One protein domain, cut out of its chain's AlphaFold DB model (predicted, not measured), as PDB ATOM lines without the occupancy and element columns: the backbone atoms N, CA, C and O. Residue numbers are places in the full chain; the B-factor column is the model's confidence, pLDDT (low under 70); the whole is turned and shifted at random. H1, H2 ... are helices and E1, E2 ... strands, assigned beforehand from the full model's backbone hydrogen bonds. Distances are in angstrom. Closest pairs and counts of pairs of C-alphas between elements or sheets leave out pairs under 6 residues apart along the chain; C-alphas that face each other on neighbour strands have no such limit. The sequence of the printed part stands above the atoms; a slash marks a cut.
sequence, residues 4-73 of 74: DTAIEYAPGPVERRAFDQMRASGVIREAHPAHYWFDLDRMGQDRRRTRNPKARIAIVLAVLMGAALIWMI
ATOM      1  N   ASP A   4     144.708 300.413 309.660       80.94
ATOM      2  CA  ASP A   4     145.985 301.060 309.312       80.94
ATOM      3  C   ASP A   4     146.742 300.345 308.184       80.94
ATOM      4  O   ASP A   4     147.685 300.887 307.619       80.94
ATOM      5  N   THR A   5     146.335 299.119 307.849       78.44
ATOM      6  CA  THR A   5     146.874 298.353 306.714       78.44
ATOM      7  C   THR A   5     146.060 298.538 305.434       78.44
ATOM      8  O   THR A   5     146.256 297.795 304.472       78.44
ATOM      9  N   ALA A   6     145.125 299.497 305.413       85.81
ATOM     10  CA  ALA A   6     144.348 299.804 304.225       85.81
ATOM     11  C   ALA A   6     145.239 300.354 303.114       85.81
ATOM     12  O   ALA A   6     146.038 301.265 303.322       85.81
ATOM     13  N   ILE A   7     145.065 299.796 301.922       85.00
ATOM     14  CA  ILE A   7     145.793 300.197 300.725       85.00
ATOM     15  C   ILE A   7     144.852 300.914 299.774       85.00
ATOM     16  O   ILE A   7     143.675 300.558 299.663       85.00
ATOM     17  N   GLU A   8     145.383 301.908 299.074       88.50
ATOM     18  CA  GLU A   8     144.673 302.496 297.952       88.50
ATOM     19  C   GLU A   8     144.493 301.432 296.866       88.50
ATOM     20  O   GLU A   8     145.453 300.786 296.438       88.50
ATOM     21  N   TYR A   9     143.252 301.205 296.449       86.62
ATOM     22  CA  TYR A   9     142.957 300.218 295.421       86.62
ATOM     23  C   TYR A   9     141.742 300.633 294.596       86.62
ATOM     24  O   TYR A   9     140.656 300.885 295.121       86.62
ATOM     25  N   ALA A  10     141.931 300.661 293.280       87.56
ATOM     26  CA  ALA A  10     140.894 300.954 292.305       87.56
ATOM     27  C   ALA A  10     140.678 299.710 291.425       87.56
ATOM     28  O   ALA A  10     141.536 299.408 290.594       87.56
ATOM     29  N   PRO A  11     139.563 298.971 291.589       86.06
ATOM     30  CA  PRO A  11     139.322 297.761 290.812       86.06
ATOM     31  C   PRO A  11     139.102 298.094 289.333       86.06
ATOM     32  O   PRO A  11     138.227 298.895 288.985       86.06
ATOM     33  N   GLY A  12     139.849 297.423 288.456       88.88
ATOM     34  CA  GLY A  12     139.611 297.432 287.020       88.88
ATOM     35  C   GLY A  12     138.280 296.767 286.627       88.88
ATOM     36  O   GLY A  12     137.617 296.111 287.437       88.88
ATOM     37  N   PRO A  13     137.860 296.889 285.357       86.75
ATOM     38  CA  PRO A  13     136.548 296.426 284.896       86.75
ATOM     39  C   PRO A  13     136.329 294.911 285.054       86.75
ATOM     40  O   PRO A  13     135.206 294.476 285.297       86.75
ATOM     41  N   VAL A  14     137.390 294.107 284.958       88.12
ATOM     42  CA  VAL A  14     137.323 292.636 285.062       88.12
ATOM     43  C   VAL A  14     137.166 292.173 286.516       88.12
ATOM     44  O   VAL A  14     136.417 291.245 286.810       88.12
ATOM     45  N   GLU A  15     137.844 292.845 287.439       86.50
ATOM     46  CA  GLU A  15     137.889 292.514 288.867       86.50
ATOM     47  C   GLU A  15     136.775 293.197 289.675       86.50
ATOM     48  O   GLU A  15     136.473 292.771 290.790       86.50
ATOM     49  N   ARG A  16     136.077 294.177 289.083       88.88
ATOM     50  CA  ARG A  16     134.981 294.929 289.712       88.88
ATOM     51  C   ARG A  16     133.910 294.033 290.324       88.88
ATOM     52  O   ARG A  16     133.522 294.231 291.468       88.88
ATOM     53  N   ARG A  17     133.482 293.001 289.594       87.44
ATOM     54  CA  ARG A  17     132.452 292.065 290.071       87.44
ATOM     55  C   ARG A  17     132.913 291.270 291.293       87.44
ATOM     56  O   ARG A  17     132.125 291.052 292.210       87.44
ATOM     57  N   ALA A  18     134.168 290.828 291.296       85.88
ATOM     58  CA  ALA A  18     134.741 290.087 292.413       85.88
ATOM     59  C   ALA A  18     134.945 291.006 293.625       85.88
ATOM     60  O   ALA A  18     134.599 290.636 294.746       85.88
ATOM     61  N   PHE A  19     135.424 292.227 293.388       89.25
ATOM     62  CA  PHE A  19     135.578 293.253 294.410       89.25
ATOM     63  C   PHE A  19     134.243 293.601 295.077       89.25
ATOM     64  O   PHE A  19     134.135 293.538 296.300       89.25
ATOM     65  N   ASP A  20     133.205 293.885 294.288       88.94
ATOM     66  CA  ASP A  20     131.874 294.216 294.803       88.94
ATOM     67  C   ASP A  20     131.282 293.046 295.602       88.94
ATOM     68  O   ASP A  20     130.687 293.257 296.660       88.94
ATOM     69  N   GLN A  21     131.501 291.802 295.161       86.06
ATOM     70  CA  GLN A  21     131.077 290.613 295.902       86.06
ATOM     71  C   GLN A  21     131.790 290.492 297.258       86.06
ATOM     72  O   GLN A  21     131.141 290.218 298.269       86.06
ATOM     73  N   MET A  22     133.107 290.714 297.304       84.44
ATOM     74  CA  MET A  22     133.885 290.659 298.548       84.44
ATOM     75  C   MET A  22     133.595 291.845 299.480       84.44
ATOM     76  O   MET A  22     133.644 291.709 300.704       84.44
ATOM     77  N   ARG A  23     133.253 293.008 298.921       85.56
ATOM     78  CA  ARG A  23     132.780 294.171 299.677       85.56
ATOM     79  C   ARG A  23     131.399 293.905 300.280       85.56
ATOM     80  O   ARG A  23     131.193 294.164 301.461       85.56
ATOM     81  N   ALA A  24     130.480 293.322 299.510       85.25
ATOM     82  CA  ALA A  24     129.143 292.960 299.982       85.25
ATOM     83  C   ALA A  24     129.164 291.880 301.079       85.25
ATOM     84  O   ALA A  24     128.361 291.936 302.009       85.25
ATOM     85  N   SER A  25     130.099 290.923 301.021       80.94
ATOM     86  CA  SER A  25     130.289 289.928 302.090       80.94
ATOM     87  C   SER A  25     130.989 290.493 303.337       80.94
ATOM     88  O   SER A  25     131.031 289.847 304.390       80.94
ATOM     89  N   GLY A  26     131.514 291.720 303.252       82.12
ATOM     90  CA  GLY A  26     132.259 292.378 304.321       82.12
ATOM     91  C   GLY A  26     133.664 291.811 304.532       82.12
ATOM     92  O   GLY A  26     134.244 292.047 305.589       82.12
ATOM     93  N   VAL A  27     134.187 291.060 303.555       84.38
ATOM     94  CA  VAL A  27     135.591 290.620 303.509       84.38
ATOM     95  C   VAL A  27     136.499 291.793 303.141       84.38
ATOM     96  O   VAL A  27     137.601 291.894 303.667       84.38
ATOM     97  N   ILE A  28     136.034 292.702 302.283       87.12
ATOM     98  CA  ILE A  28     136.704 293.977 302.007       87.12
ATOM     99  C   ILE A  28     135.984 295.081 302.772       87.12
ATOM    100  O   ILE A  28     134.773 295.263 302.611       87.12
ATOM    101  N   ARG A  29     136.724 295.839 303.583       83.19
ATOM    102  CA  ARG A  29     136.207 297.014 304.290       83.19
ATOM    103  C   ARG A  29     136.950 298.271 303.875       83.19
ATOM    104  O   ARG A  29     138.155 298.250 303.650       83.19
ATOM    105  N   GLU A  30     136.204 299.363 303.790       85.12
ATOM    106  CA  GLU A  30     136.733 300.689 303.490       85.12
ATOM    107  C   GLU A  30     137.110 301.389 304.798       85.12
ATOM    108  O   GLU A  30     136.291 301.456 305.718       85.12
ATOM    109  N   ALA A  31     138.355 301.858 304.903       82.94
ATOM    110  CA  ALA A  31     138.809 302.670 306.034       82.94
ATOM    111  C   ALA A  31     138.673 304.169 305.728       82.94
ATOM    112  O   ALA A  31     138.250 304.935 306.586       82.94
ATOM    113  N   HIS A  32     139.018 304.558 304.499       80.19
ATOM    114  CA  HIS A  32     138.928 305.906 303.932       80.19
ATOM    115  C   HIS A  32     138.538 305.787 302.451       80.19
ATOM    116  O   HIS A  32     138.694 304.700 301.891       80.19
ATOM    117  N   PRO A  33     138.072 306.868 301.793       81.88
ATOM    118  CA  PRO A  33     137.765 306.840 300.367       81.88
ATOM    119  C   PRO A  33     138.898 306.206 299.550       81.88
ATOM    120  O   PRO A  33     140.058 306.604 299.675       81.88
ATOM    121  N   ALA A  34     138.555 305.194 298.752       83.69
ATOM    122  CA  ALA A  34     139.486 304.413 297.924       83.69
ATOM    123  C   ALA A  34     140.555 303.593 298.680       83.69
ATOM    124  O   ALA A  34     141.401 302.977 298.036       83.69
ATOM    125  N   HIS A  35     140.494 303.520 300.014       86.94
ATOM    126  CA  HIS A  35     141.420 302.758 300.849       86.94
ATOM    127  C   HIS A  35     140.727 301.560 301.493       86.94
ATOM    128  O   HIS A  35     139.840 301.702 302.344       86.94
ATOM    129  N   TYR A  36     141.180 300.368 301.118       87.12
ATOM    130  CA  TYR A  36     140.542 299.110 301.475       87.12
ATOM    131  C   TYR A  36     141.492 298.181 302.217       87.12
ATOM    132  O   TYR A  36     142.678 298.100 301.906       87.12
ATOM    133  N   TRP A  37     140.956 297.431 303.175       87.00
ATOM    134  CA  TRP A  37     141.677 296.364 303.864       87.00
ATOM    135  C   TRP A  37     140.839 295.086 303.920       87.00
ATOM    136  O   TRP A  37     139.607 295.112 303.811       87.00
ATOM    137  N   PHE A  38     141.527 293.956 304.083       84.81
ATOM    138  CA  PHE A  38     140.908 292.638 304.162       84.81
ATOM    139  C   PHE A  38     140.598 292.242 305.607       84.81
ATOM    140  O   PHE A  38     141.494 292.065 306.438       84.81
ATOM    141  N   ASP A  39     139.319 292.019 305.882       81.56
ATOM    142  CA  ASP A  39     138.824 291.408 307.110       81.56
ATOM    143  C   ASP A  39     138.946 289.877 306.998       81.56
ATOM    144  O   ASP A  39     138.019 289.149 306.627       81.56
ATOM    145  N   LEU A  40     140.158 289.382 307.265       74.19
ATOM    146  CA  LEU A  40     140.478 287.951 307.217       74.19
ATOM    147  C   LEU A  40     139.755 287.143 308.306       74.19
ATOM    148  O   LEU A  40     139.531 285.945 308.118       74.19
ATOM    149  N   ASP A  41     139.340 287.777 309.405       73.38
ATOM    150  CA  ASP A  41     138.541 287.123 310.442       73.38
ATOM    151  C   ASP A  41     137.166 286.727 309.892       73.38
ATOM    152  O   ASP A  41     136.717 285.592 310.087       73.38
ATOM    153  N   ARG A  42     136.525 287.606 309.109       69.12
ATOM    154  CA  ARG A  42     135.300 287.282 308.352       69.12
ATOM    155  C   ARG A  42     135.528 286.178 307.321       69.12
ATOM    156  O   ARG A  42     134.727 285.247 307.239       69.12
ATOM    157  N   MET A  43     136.641 286.230 306.592       65.38
ATOM    158  CA  MET A  43     136.989 285.214 305.591       65.38
ATOM    159  C   MET A  43     137.208 283.821 306.219       65.38
ATOM    160  O   MET A  43     136.851 282.794 305.636       65.38
ATOM    161  N   GLY A  44     137.746 283.773 307.442       62.94
ATOM    162  CA  GLY A  44     137.880 282.552 308.242       62.94
ATOM    163  C   GLY A  44     136.565 282.078 308.873       62.94
ATOM    164  O   GLY A  44     136.352 280.870 309.020       62.94
ATOM    165  N   GLN A  45     135.656 282.998 309.209       59.94
ATOM    166  CA  GLN A  45     134.346 282.656 309.766       59.94
ATOM    167  C   GLN A  45     133.432 281.963 308.762       59.94
ATOM    168  O   GLN A  45     132.761 281.017 309.164       59.94
ATOM    169  N   ASP A  46     133.442 282.326 307.478       56.59
ATOM    170  CA  ASP A  46     132.682 281.574 306.464       56.59
ATOM    171  C   ASP A  46     133.193 280.131 306.323       56.59
ATOM    172  O   ASP A  46     132.402 279.189 306.229       56.59
ATOM    173  N   ARG A  47     134.510 279.917 306.464       54.50
ATOM    174  CA  ARG A  47     135.112 278.572 306.552       54.50
ATOM    175  C   ARG A  47     134.757 277.810 307.829       54.50
ATOM    176  O   ARG A  47     134.762 276.585 307.810       54.50
ATOM    177  N   ARG A  48     134.464 278.492 308.941       51.25
ATOM    178  CA  ARG A  48     133.951 277.862 310.177       51.25
ATOM    179  C   ARG A  48     132.433 277.667 310.154       51.25
ATOM    180  O   ARG A  48     131.919 276.772 310.826       51.25
ATOM    181  N   ARG A  49     131.701 278.507 309.416       50.88
ATOM    182  CA  ARG A  49     130.236 278.492 309.310       50.88
ATOM    183  C   ARG A  49     129.729 277.419 308.361       50.88
ATOM    184  O   ARG A  49     128.578 277.001 308.510       50.88
ATOM    185  N   THR A  50     130.597 276.847 307.526       51.94
ATOM    186  CA  THR A  50     130.451 275.460 307.073       51.94
ATOM    187  C   THR A  50     130.639 274.530 308.276       51.94
ATOM    188  O   THR A  50     131.591 273.766 308.393       51.94
ATOM    189  N   ARG A  51     129.696 274.607 309.226       56.31
ATOM    190  CA  ARG A  51     129.442 273.602 310.253       56.31
ATOM    191  C   ARG A  51     129.333 272.291 309.511       56.31
ATOM    192  O   ARG A  51     128.288 271.989 308.944       56.31
ATOM    193  N   ASN A  52     130.456 271.590 309.456       59.25
ATOM    194  CA  ASN A  52     130.619 270.385 308.684       59.25
ATOM    195  C   ASN A  52     129.499 269.455 309.164       59.25
ATOM    196  O   ASN A  52     129.498 269.104 310.347       59.25
ATOM    197  N   PRO A  53     128.482 269.141 308.343       66.38
ATOM    198  CA  PRO A  53     127.315 268.399 308.819       66.38
ATOM    199  C   PRO A  53     127.750 267.061 309.430       66.38
ATOM    200  O   PRO A  53     127.181 266.617 310.423       66.38
ATOM    201  N   LYS A  54     128.869 266.516 308.939       69.81
ATOM    202  CA  LYS A  54     129.579 265.366 309.502       69.81
ATOM    203  C   LYS A  54     130.025 265.566 310.957       69.81
ATOM    204  O   LYS A  54     129.881 264.647 311.747       69.81
ATOM    205  N   ALA A  55     130.510 266.750 311.336       72.69
ATOM    206  CA  ALA A  55     130.903 267.054 312.713       72.69
ATOM    207  C   ALA A  55     129.693 267.120 313.656       72.69
ATOM    208  O   ALA A  55     129.762 266.622 314.774       72.69
ATOM    209  N   ARG A  56     128.555 267.666 313.202       75.69
ATOM    210  CA  ARG A  56     127.303 267.618 313.980       75.69
ATOM    211  C   ARG A  56     126.820 266.184 314.174       75.69
ATOM    212  O   ARG A  56     126.472 265.822 315.291       75.69
ATOM    213  N   ILE A  57     126.839 265.378 313.112       83.62
ATOM    214  CA  ILE A  57     126.466 263.959 313.179       83.62
ATOM    215  C   ILE A  57     127.401 263.207 314.131       83.62
ATOM    216  O   ILE A  57     126.916 262.475 314.983       83.62
ATOM    217  N   ALA A  58     128.715 263.435 314.050       85.06
ATOM    218  CA  ALA A  58     129.692 262.807 314.939       85.06
ATOM    219  C   ALA A  58     129.456 263.163 316.416       85.06
ATOM    220  O   ALA A  58     129.511 262.279 317.263       85.06
ATOM    221  N   ILE A  59     129.137 264.427 316.724       86.75
ATOM    222  CA  ILE A  59     128.793 264.854 318.090       86.75
ATOM    223  C   ILE A  59     127.523 264.143 318.571       86.75
ATOM    224  O   ILE A  59     127.515 263.606 319.673       86.75
ATOM    225  N   VAL A  60     126.469 264.097 317.750       87.75
ATOM    226  CA  VAL A  60     125.222 263.394 318.104       87.75
ATOM    227  C   VAL A  60     125.486 261.907 318.348       87.75
ATOM    228  O   VAL A  60     125.022 261.364 319.346       87.75
ATOM    229  N   LEU A  61     126.272 261.259 317.485       91.38
ATOM    230  CA  LEU A  61     126.609 259.844 317.622       91.38
ATOM    231  C   LEU A  61     127.408 259.575 318.904       91.38
ATOM    232  O   LEU A  61     127.086 258.649 319.640       91.38
ATOM    233  N   ALA A  62     128.404 260.413 319.205       89.81
ATOM    234  CA  ALA A  62     129.205 260.305 320.422       89.81
ATOM    235  C   ALA A  62     128.351 260.465 321.690       89.81
ATOM    236  O   ALA A  62     128.529 259.715 322.646       89.81
ATOM    237  N   VAL A  63     127.386 261.392 321.683       92.69
ATOM    238  CA  VAL A  63     126.438 261.579 322.794       92.69
ATOM    239  C   VAL A  63     125.545 260.350 322.972       92.69
ATOM    240  O   VAL A  63     125.391 259.880 324.096       92.69
ATOM    241  N   LEU A  64     124.997 259.795 321.885       91.75
ATOM    242  CA  LEU A  64     124.157 258.592 321.944       91.75
ATOM    243  C   LEU A  64     124.933 257.373 322.455       91.75
ATOM    244  O   LEU A  64     124.430 256.642 323.304       91.75
ATOM    245  N   MET A  65     126.167 257.175 321.980       91.31
ATOM    246  CA  MET A  65     127.023 256.086 322.453       91.31
ATOM    247  C   MET A  65     127.396 256.258 323.926       91.31
ATOM    248  O   MET A  65     127.327 255.292 324.677       91.31
ATOM    249  N   GLY A  66     127.741 257.476 324.356       90.69
ATOM    250  CA  GLY A  66     128.027 257.769 325.760       90.69
ATOM    251  C   GLY A  66     126.821 257.510 326.663       90.69
ATOM    252  O   GLY A  66     126.958 256.854 327.690       90.69
ATOM    253  N   ALA A  67     125.630 257.952 326.252       87.62
ATOM    254  CA  ALA A  67     124.394 257.705 326.989       87.62
ATOM    255  C   ALA A  67     124.066 256.206 327.089       87.62
ATOM    256  O   ALA A  67     123.711 255.733 328.165       87.62
ATOM    257  N   ALA A  68     124.237 255.449 326.000       87.69
ATOM    258  CA  ALA A  68     124.057 253.999 326.009       87.69
ATOM    259  C   ALA A  68     125.057 253.305 326.946       87.69
ATOM    260  O   ALA A  68     124.668 252.425 327.707       87.69
ATOM    261  N   LEU A  69     126.323 253.735 326.937       87.44
ATOM    262  CA  LEU A  69     127.353 253.179 327.813       87.44
ATOM    263  C   LEU A  69     127.038 253.436 329.292       87.44
ATOM    264  O   LEU A  69     127.153 252.527 330.103       87.44
ATOM    265  N   ILE A  70     126.603 254.656 329.628       86.38
ATOM    266  CA  ILE A  70     126.192 255.028 330.990       86.38
ATOM    267  C   ILE A  70     124.991 254.191 331.434       86.38
ATOM    268  O   ILE A  70     124.952 253.742 332.568       86.38
ATOM    269  N   TRP A  71     124.035 253.937 330.539       83.88
ATOM    270  CA  TRP A  71     122.857 253.124 330.845       83.88
ATOM    271  C   TRP A  71     123.178 251.635 331.063       83.88
ATOM    272  O   TRP A  71     122.428 250.934 331.734       83.88
ATOM    273  N   MET A  72     124.293 251.149 330.509       78.81
ATOM    274  CA  MET A  72     124.778 249.776 330.689       78.81
ATOM    275  C   MET A  72     125.634 249.584 331.951       78.81
ATOM    276  O   MET A  72     125.950 248.442 332.287       78.81
ATOM    277  N   ILE A  73     126.021 250.665 332.634       74.62
ATOM    278  CA  ILE A  73     126.739 250.620 333.911       74.62
ATOM    279  C   ILE A  73     125.681 250.778 335.023       74.62
ATOM    280  O   ILE A  73     125.123 251.870 335.137       74.62
TER     281      ILE A  73
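AT A GLANCE: This is residues 4 to 73 of the 74 residues of an uncharacterized protein of Sphingomonas sp. XS-10 (UniProt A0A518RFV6). The model is a small head with a long tail: the head is a two-stranded hairpin, E1 and E2, with the first stretch looping out from beside E2 and the later residues of H1 coming back near E1, and the tail is made by H2 and then H3, end after end, with residues 47 to 73 sticking out free. The tail makes the length of the whole. The printed part has 70 residues with three named helices and two named strands, in the order H1, E1, E2, H2, H3, and its class is mostly helix; the sheet has the order E1 - E2 and is antiparallel. It is extended, with a radius of gyration of the C-alphas of 21.5 A, and the C-alphas span 66 by 27 by 12 A.

HOW THE PARTS SIT: Start at Asp 4, in a stretch with no named element that runs from residue 4 to residue 15. Look at residues 7 to 8 in it: they form a short antiparallel pairing with residues 35 to 36 of E2, which is the strand of residues 35 to 38. Next comes helix H1, residues 16 to 24, and you will find 3 pairs of C-alphas within 8 A between it and strand E1, residues 28 to 32. The closest C-alphas of these two are those of Met 22 and Ile 28, 5.6 A apart. H1 and E2 are apart. E1 and E2 form a hairpin, antiparallel neighbours with 147 degrees between their directions. The C-alphas of residues 30 and 36 face each other across it at 4.6 A. Check its backbone at N 29 and O 37, within hydrogen-bond range at 3.0 A, and at N 35 and O 32, at 2.9 A. After E2, helix H2, residues 40 to 49, follows over a tight link of 1 residue. H2 is apart from H1 and from E1. Last comes helix H3, residues 53 to 71, which is apart from H1, E1, E2 and H2. In H1 and H3 every O i to N i+4 pair is within hydrogen-bond range; in H2 it is 5 of 6.

IN THESE COORDINATES: Find C-alpha 16 at (134.981, 294.929, 289.712), where H1 begins; from there the helix runs 12.0 A to C-alpha 24. E1 runs from Ile 28 to His 32, 12.3 A, and E2 comes back from His 35 to Phe 38, 10.7 A. Find C-alpha 40 at (140.478, 287.951, 307.217), where H2 begins; it runs 14.1 A to C-alpha 49. H3, the longest helix with 19 residues, runs 27.2 A from Pro 53 to C-alpha 71 at (122.857, 253.124, 330.845).

THE WHOLE: The two C-alphas farthest apart are those of Pro 13 and Ile 73, at 67.8 A. Residues 12 to 18, of which 16 to 18 belong to H1, stand free too. Without the stretches that stand free, look for a body of 36 residues that spans 26 by 20 by 11 A, with a radius of gyration of 9.5 A. The centre of H2 is the nearest to the mean of the C-alphas, at 2.0 A, and that of H3 the farthest, at 26.5 A. The printed part has no cut, and the four links between the named elements are tight. In the B-factor column the mean pLDDT of the printed part is 80.2; it is under 70 at residues 42 to 54, and H2 has a mean of 62.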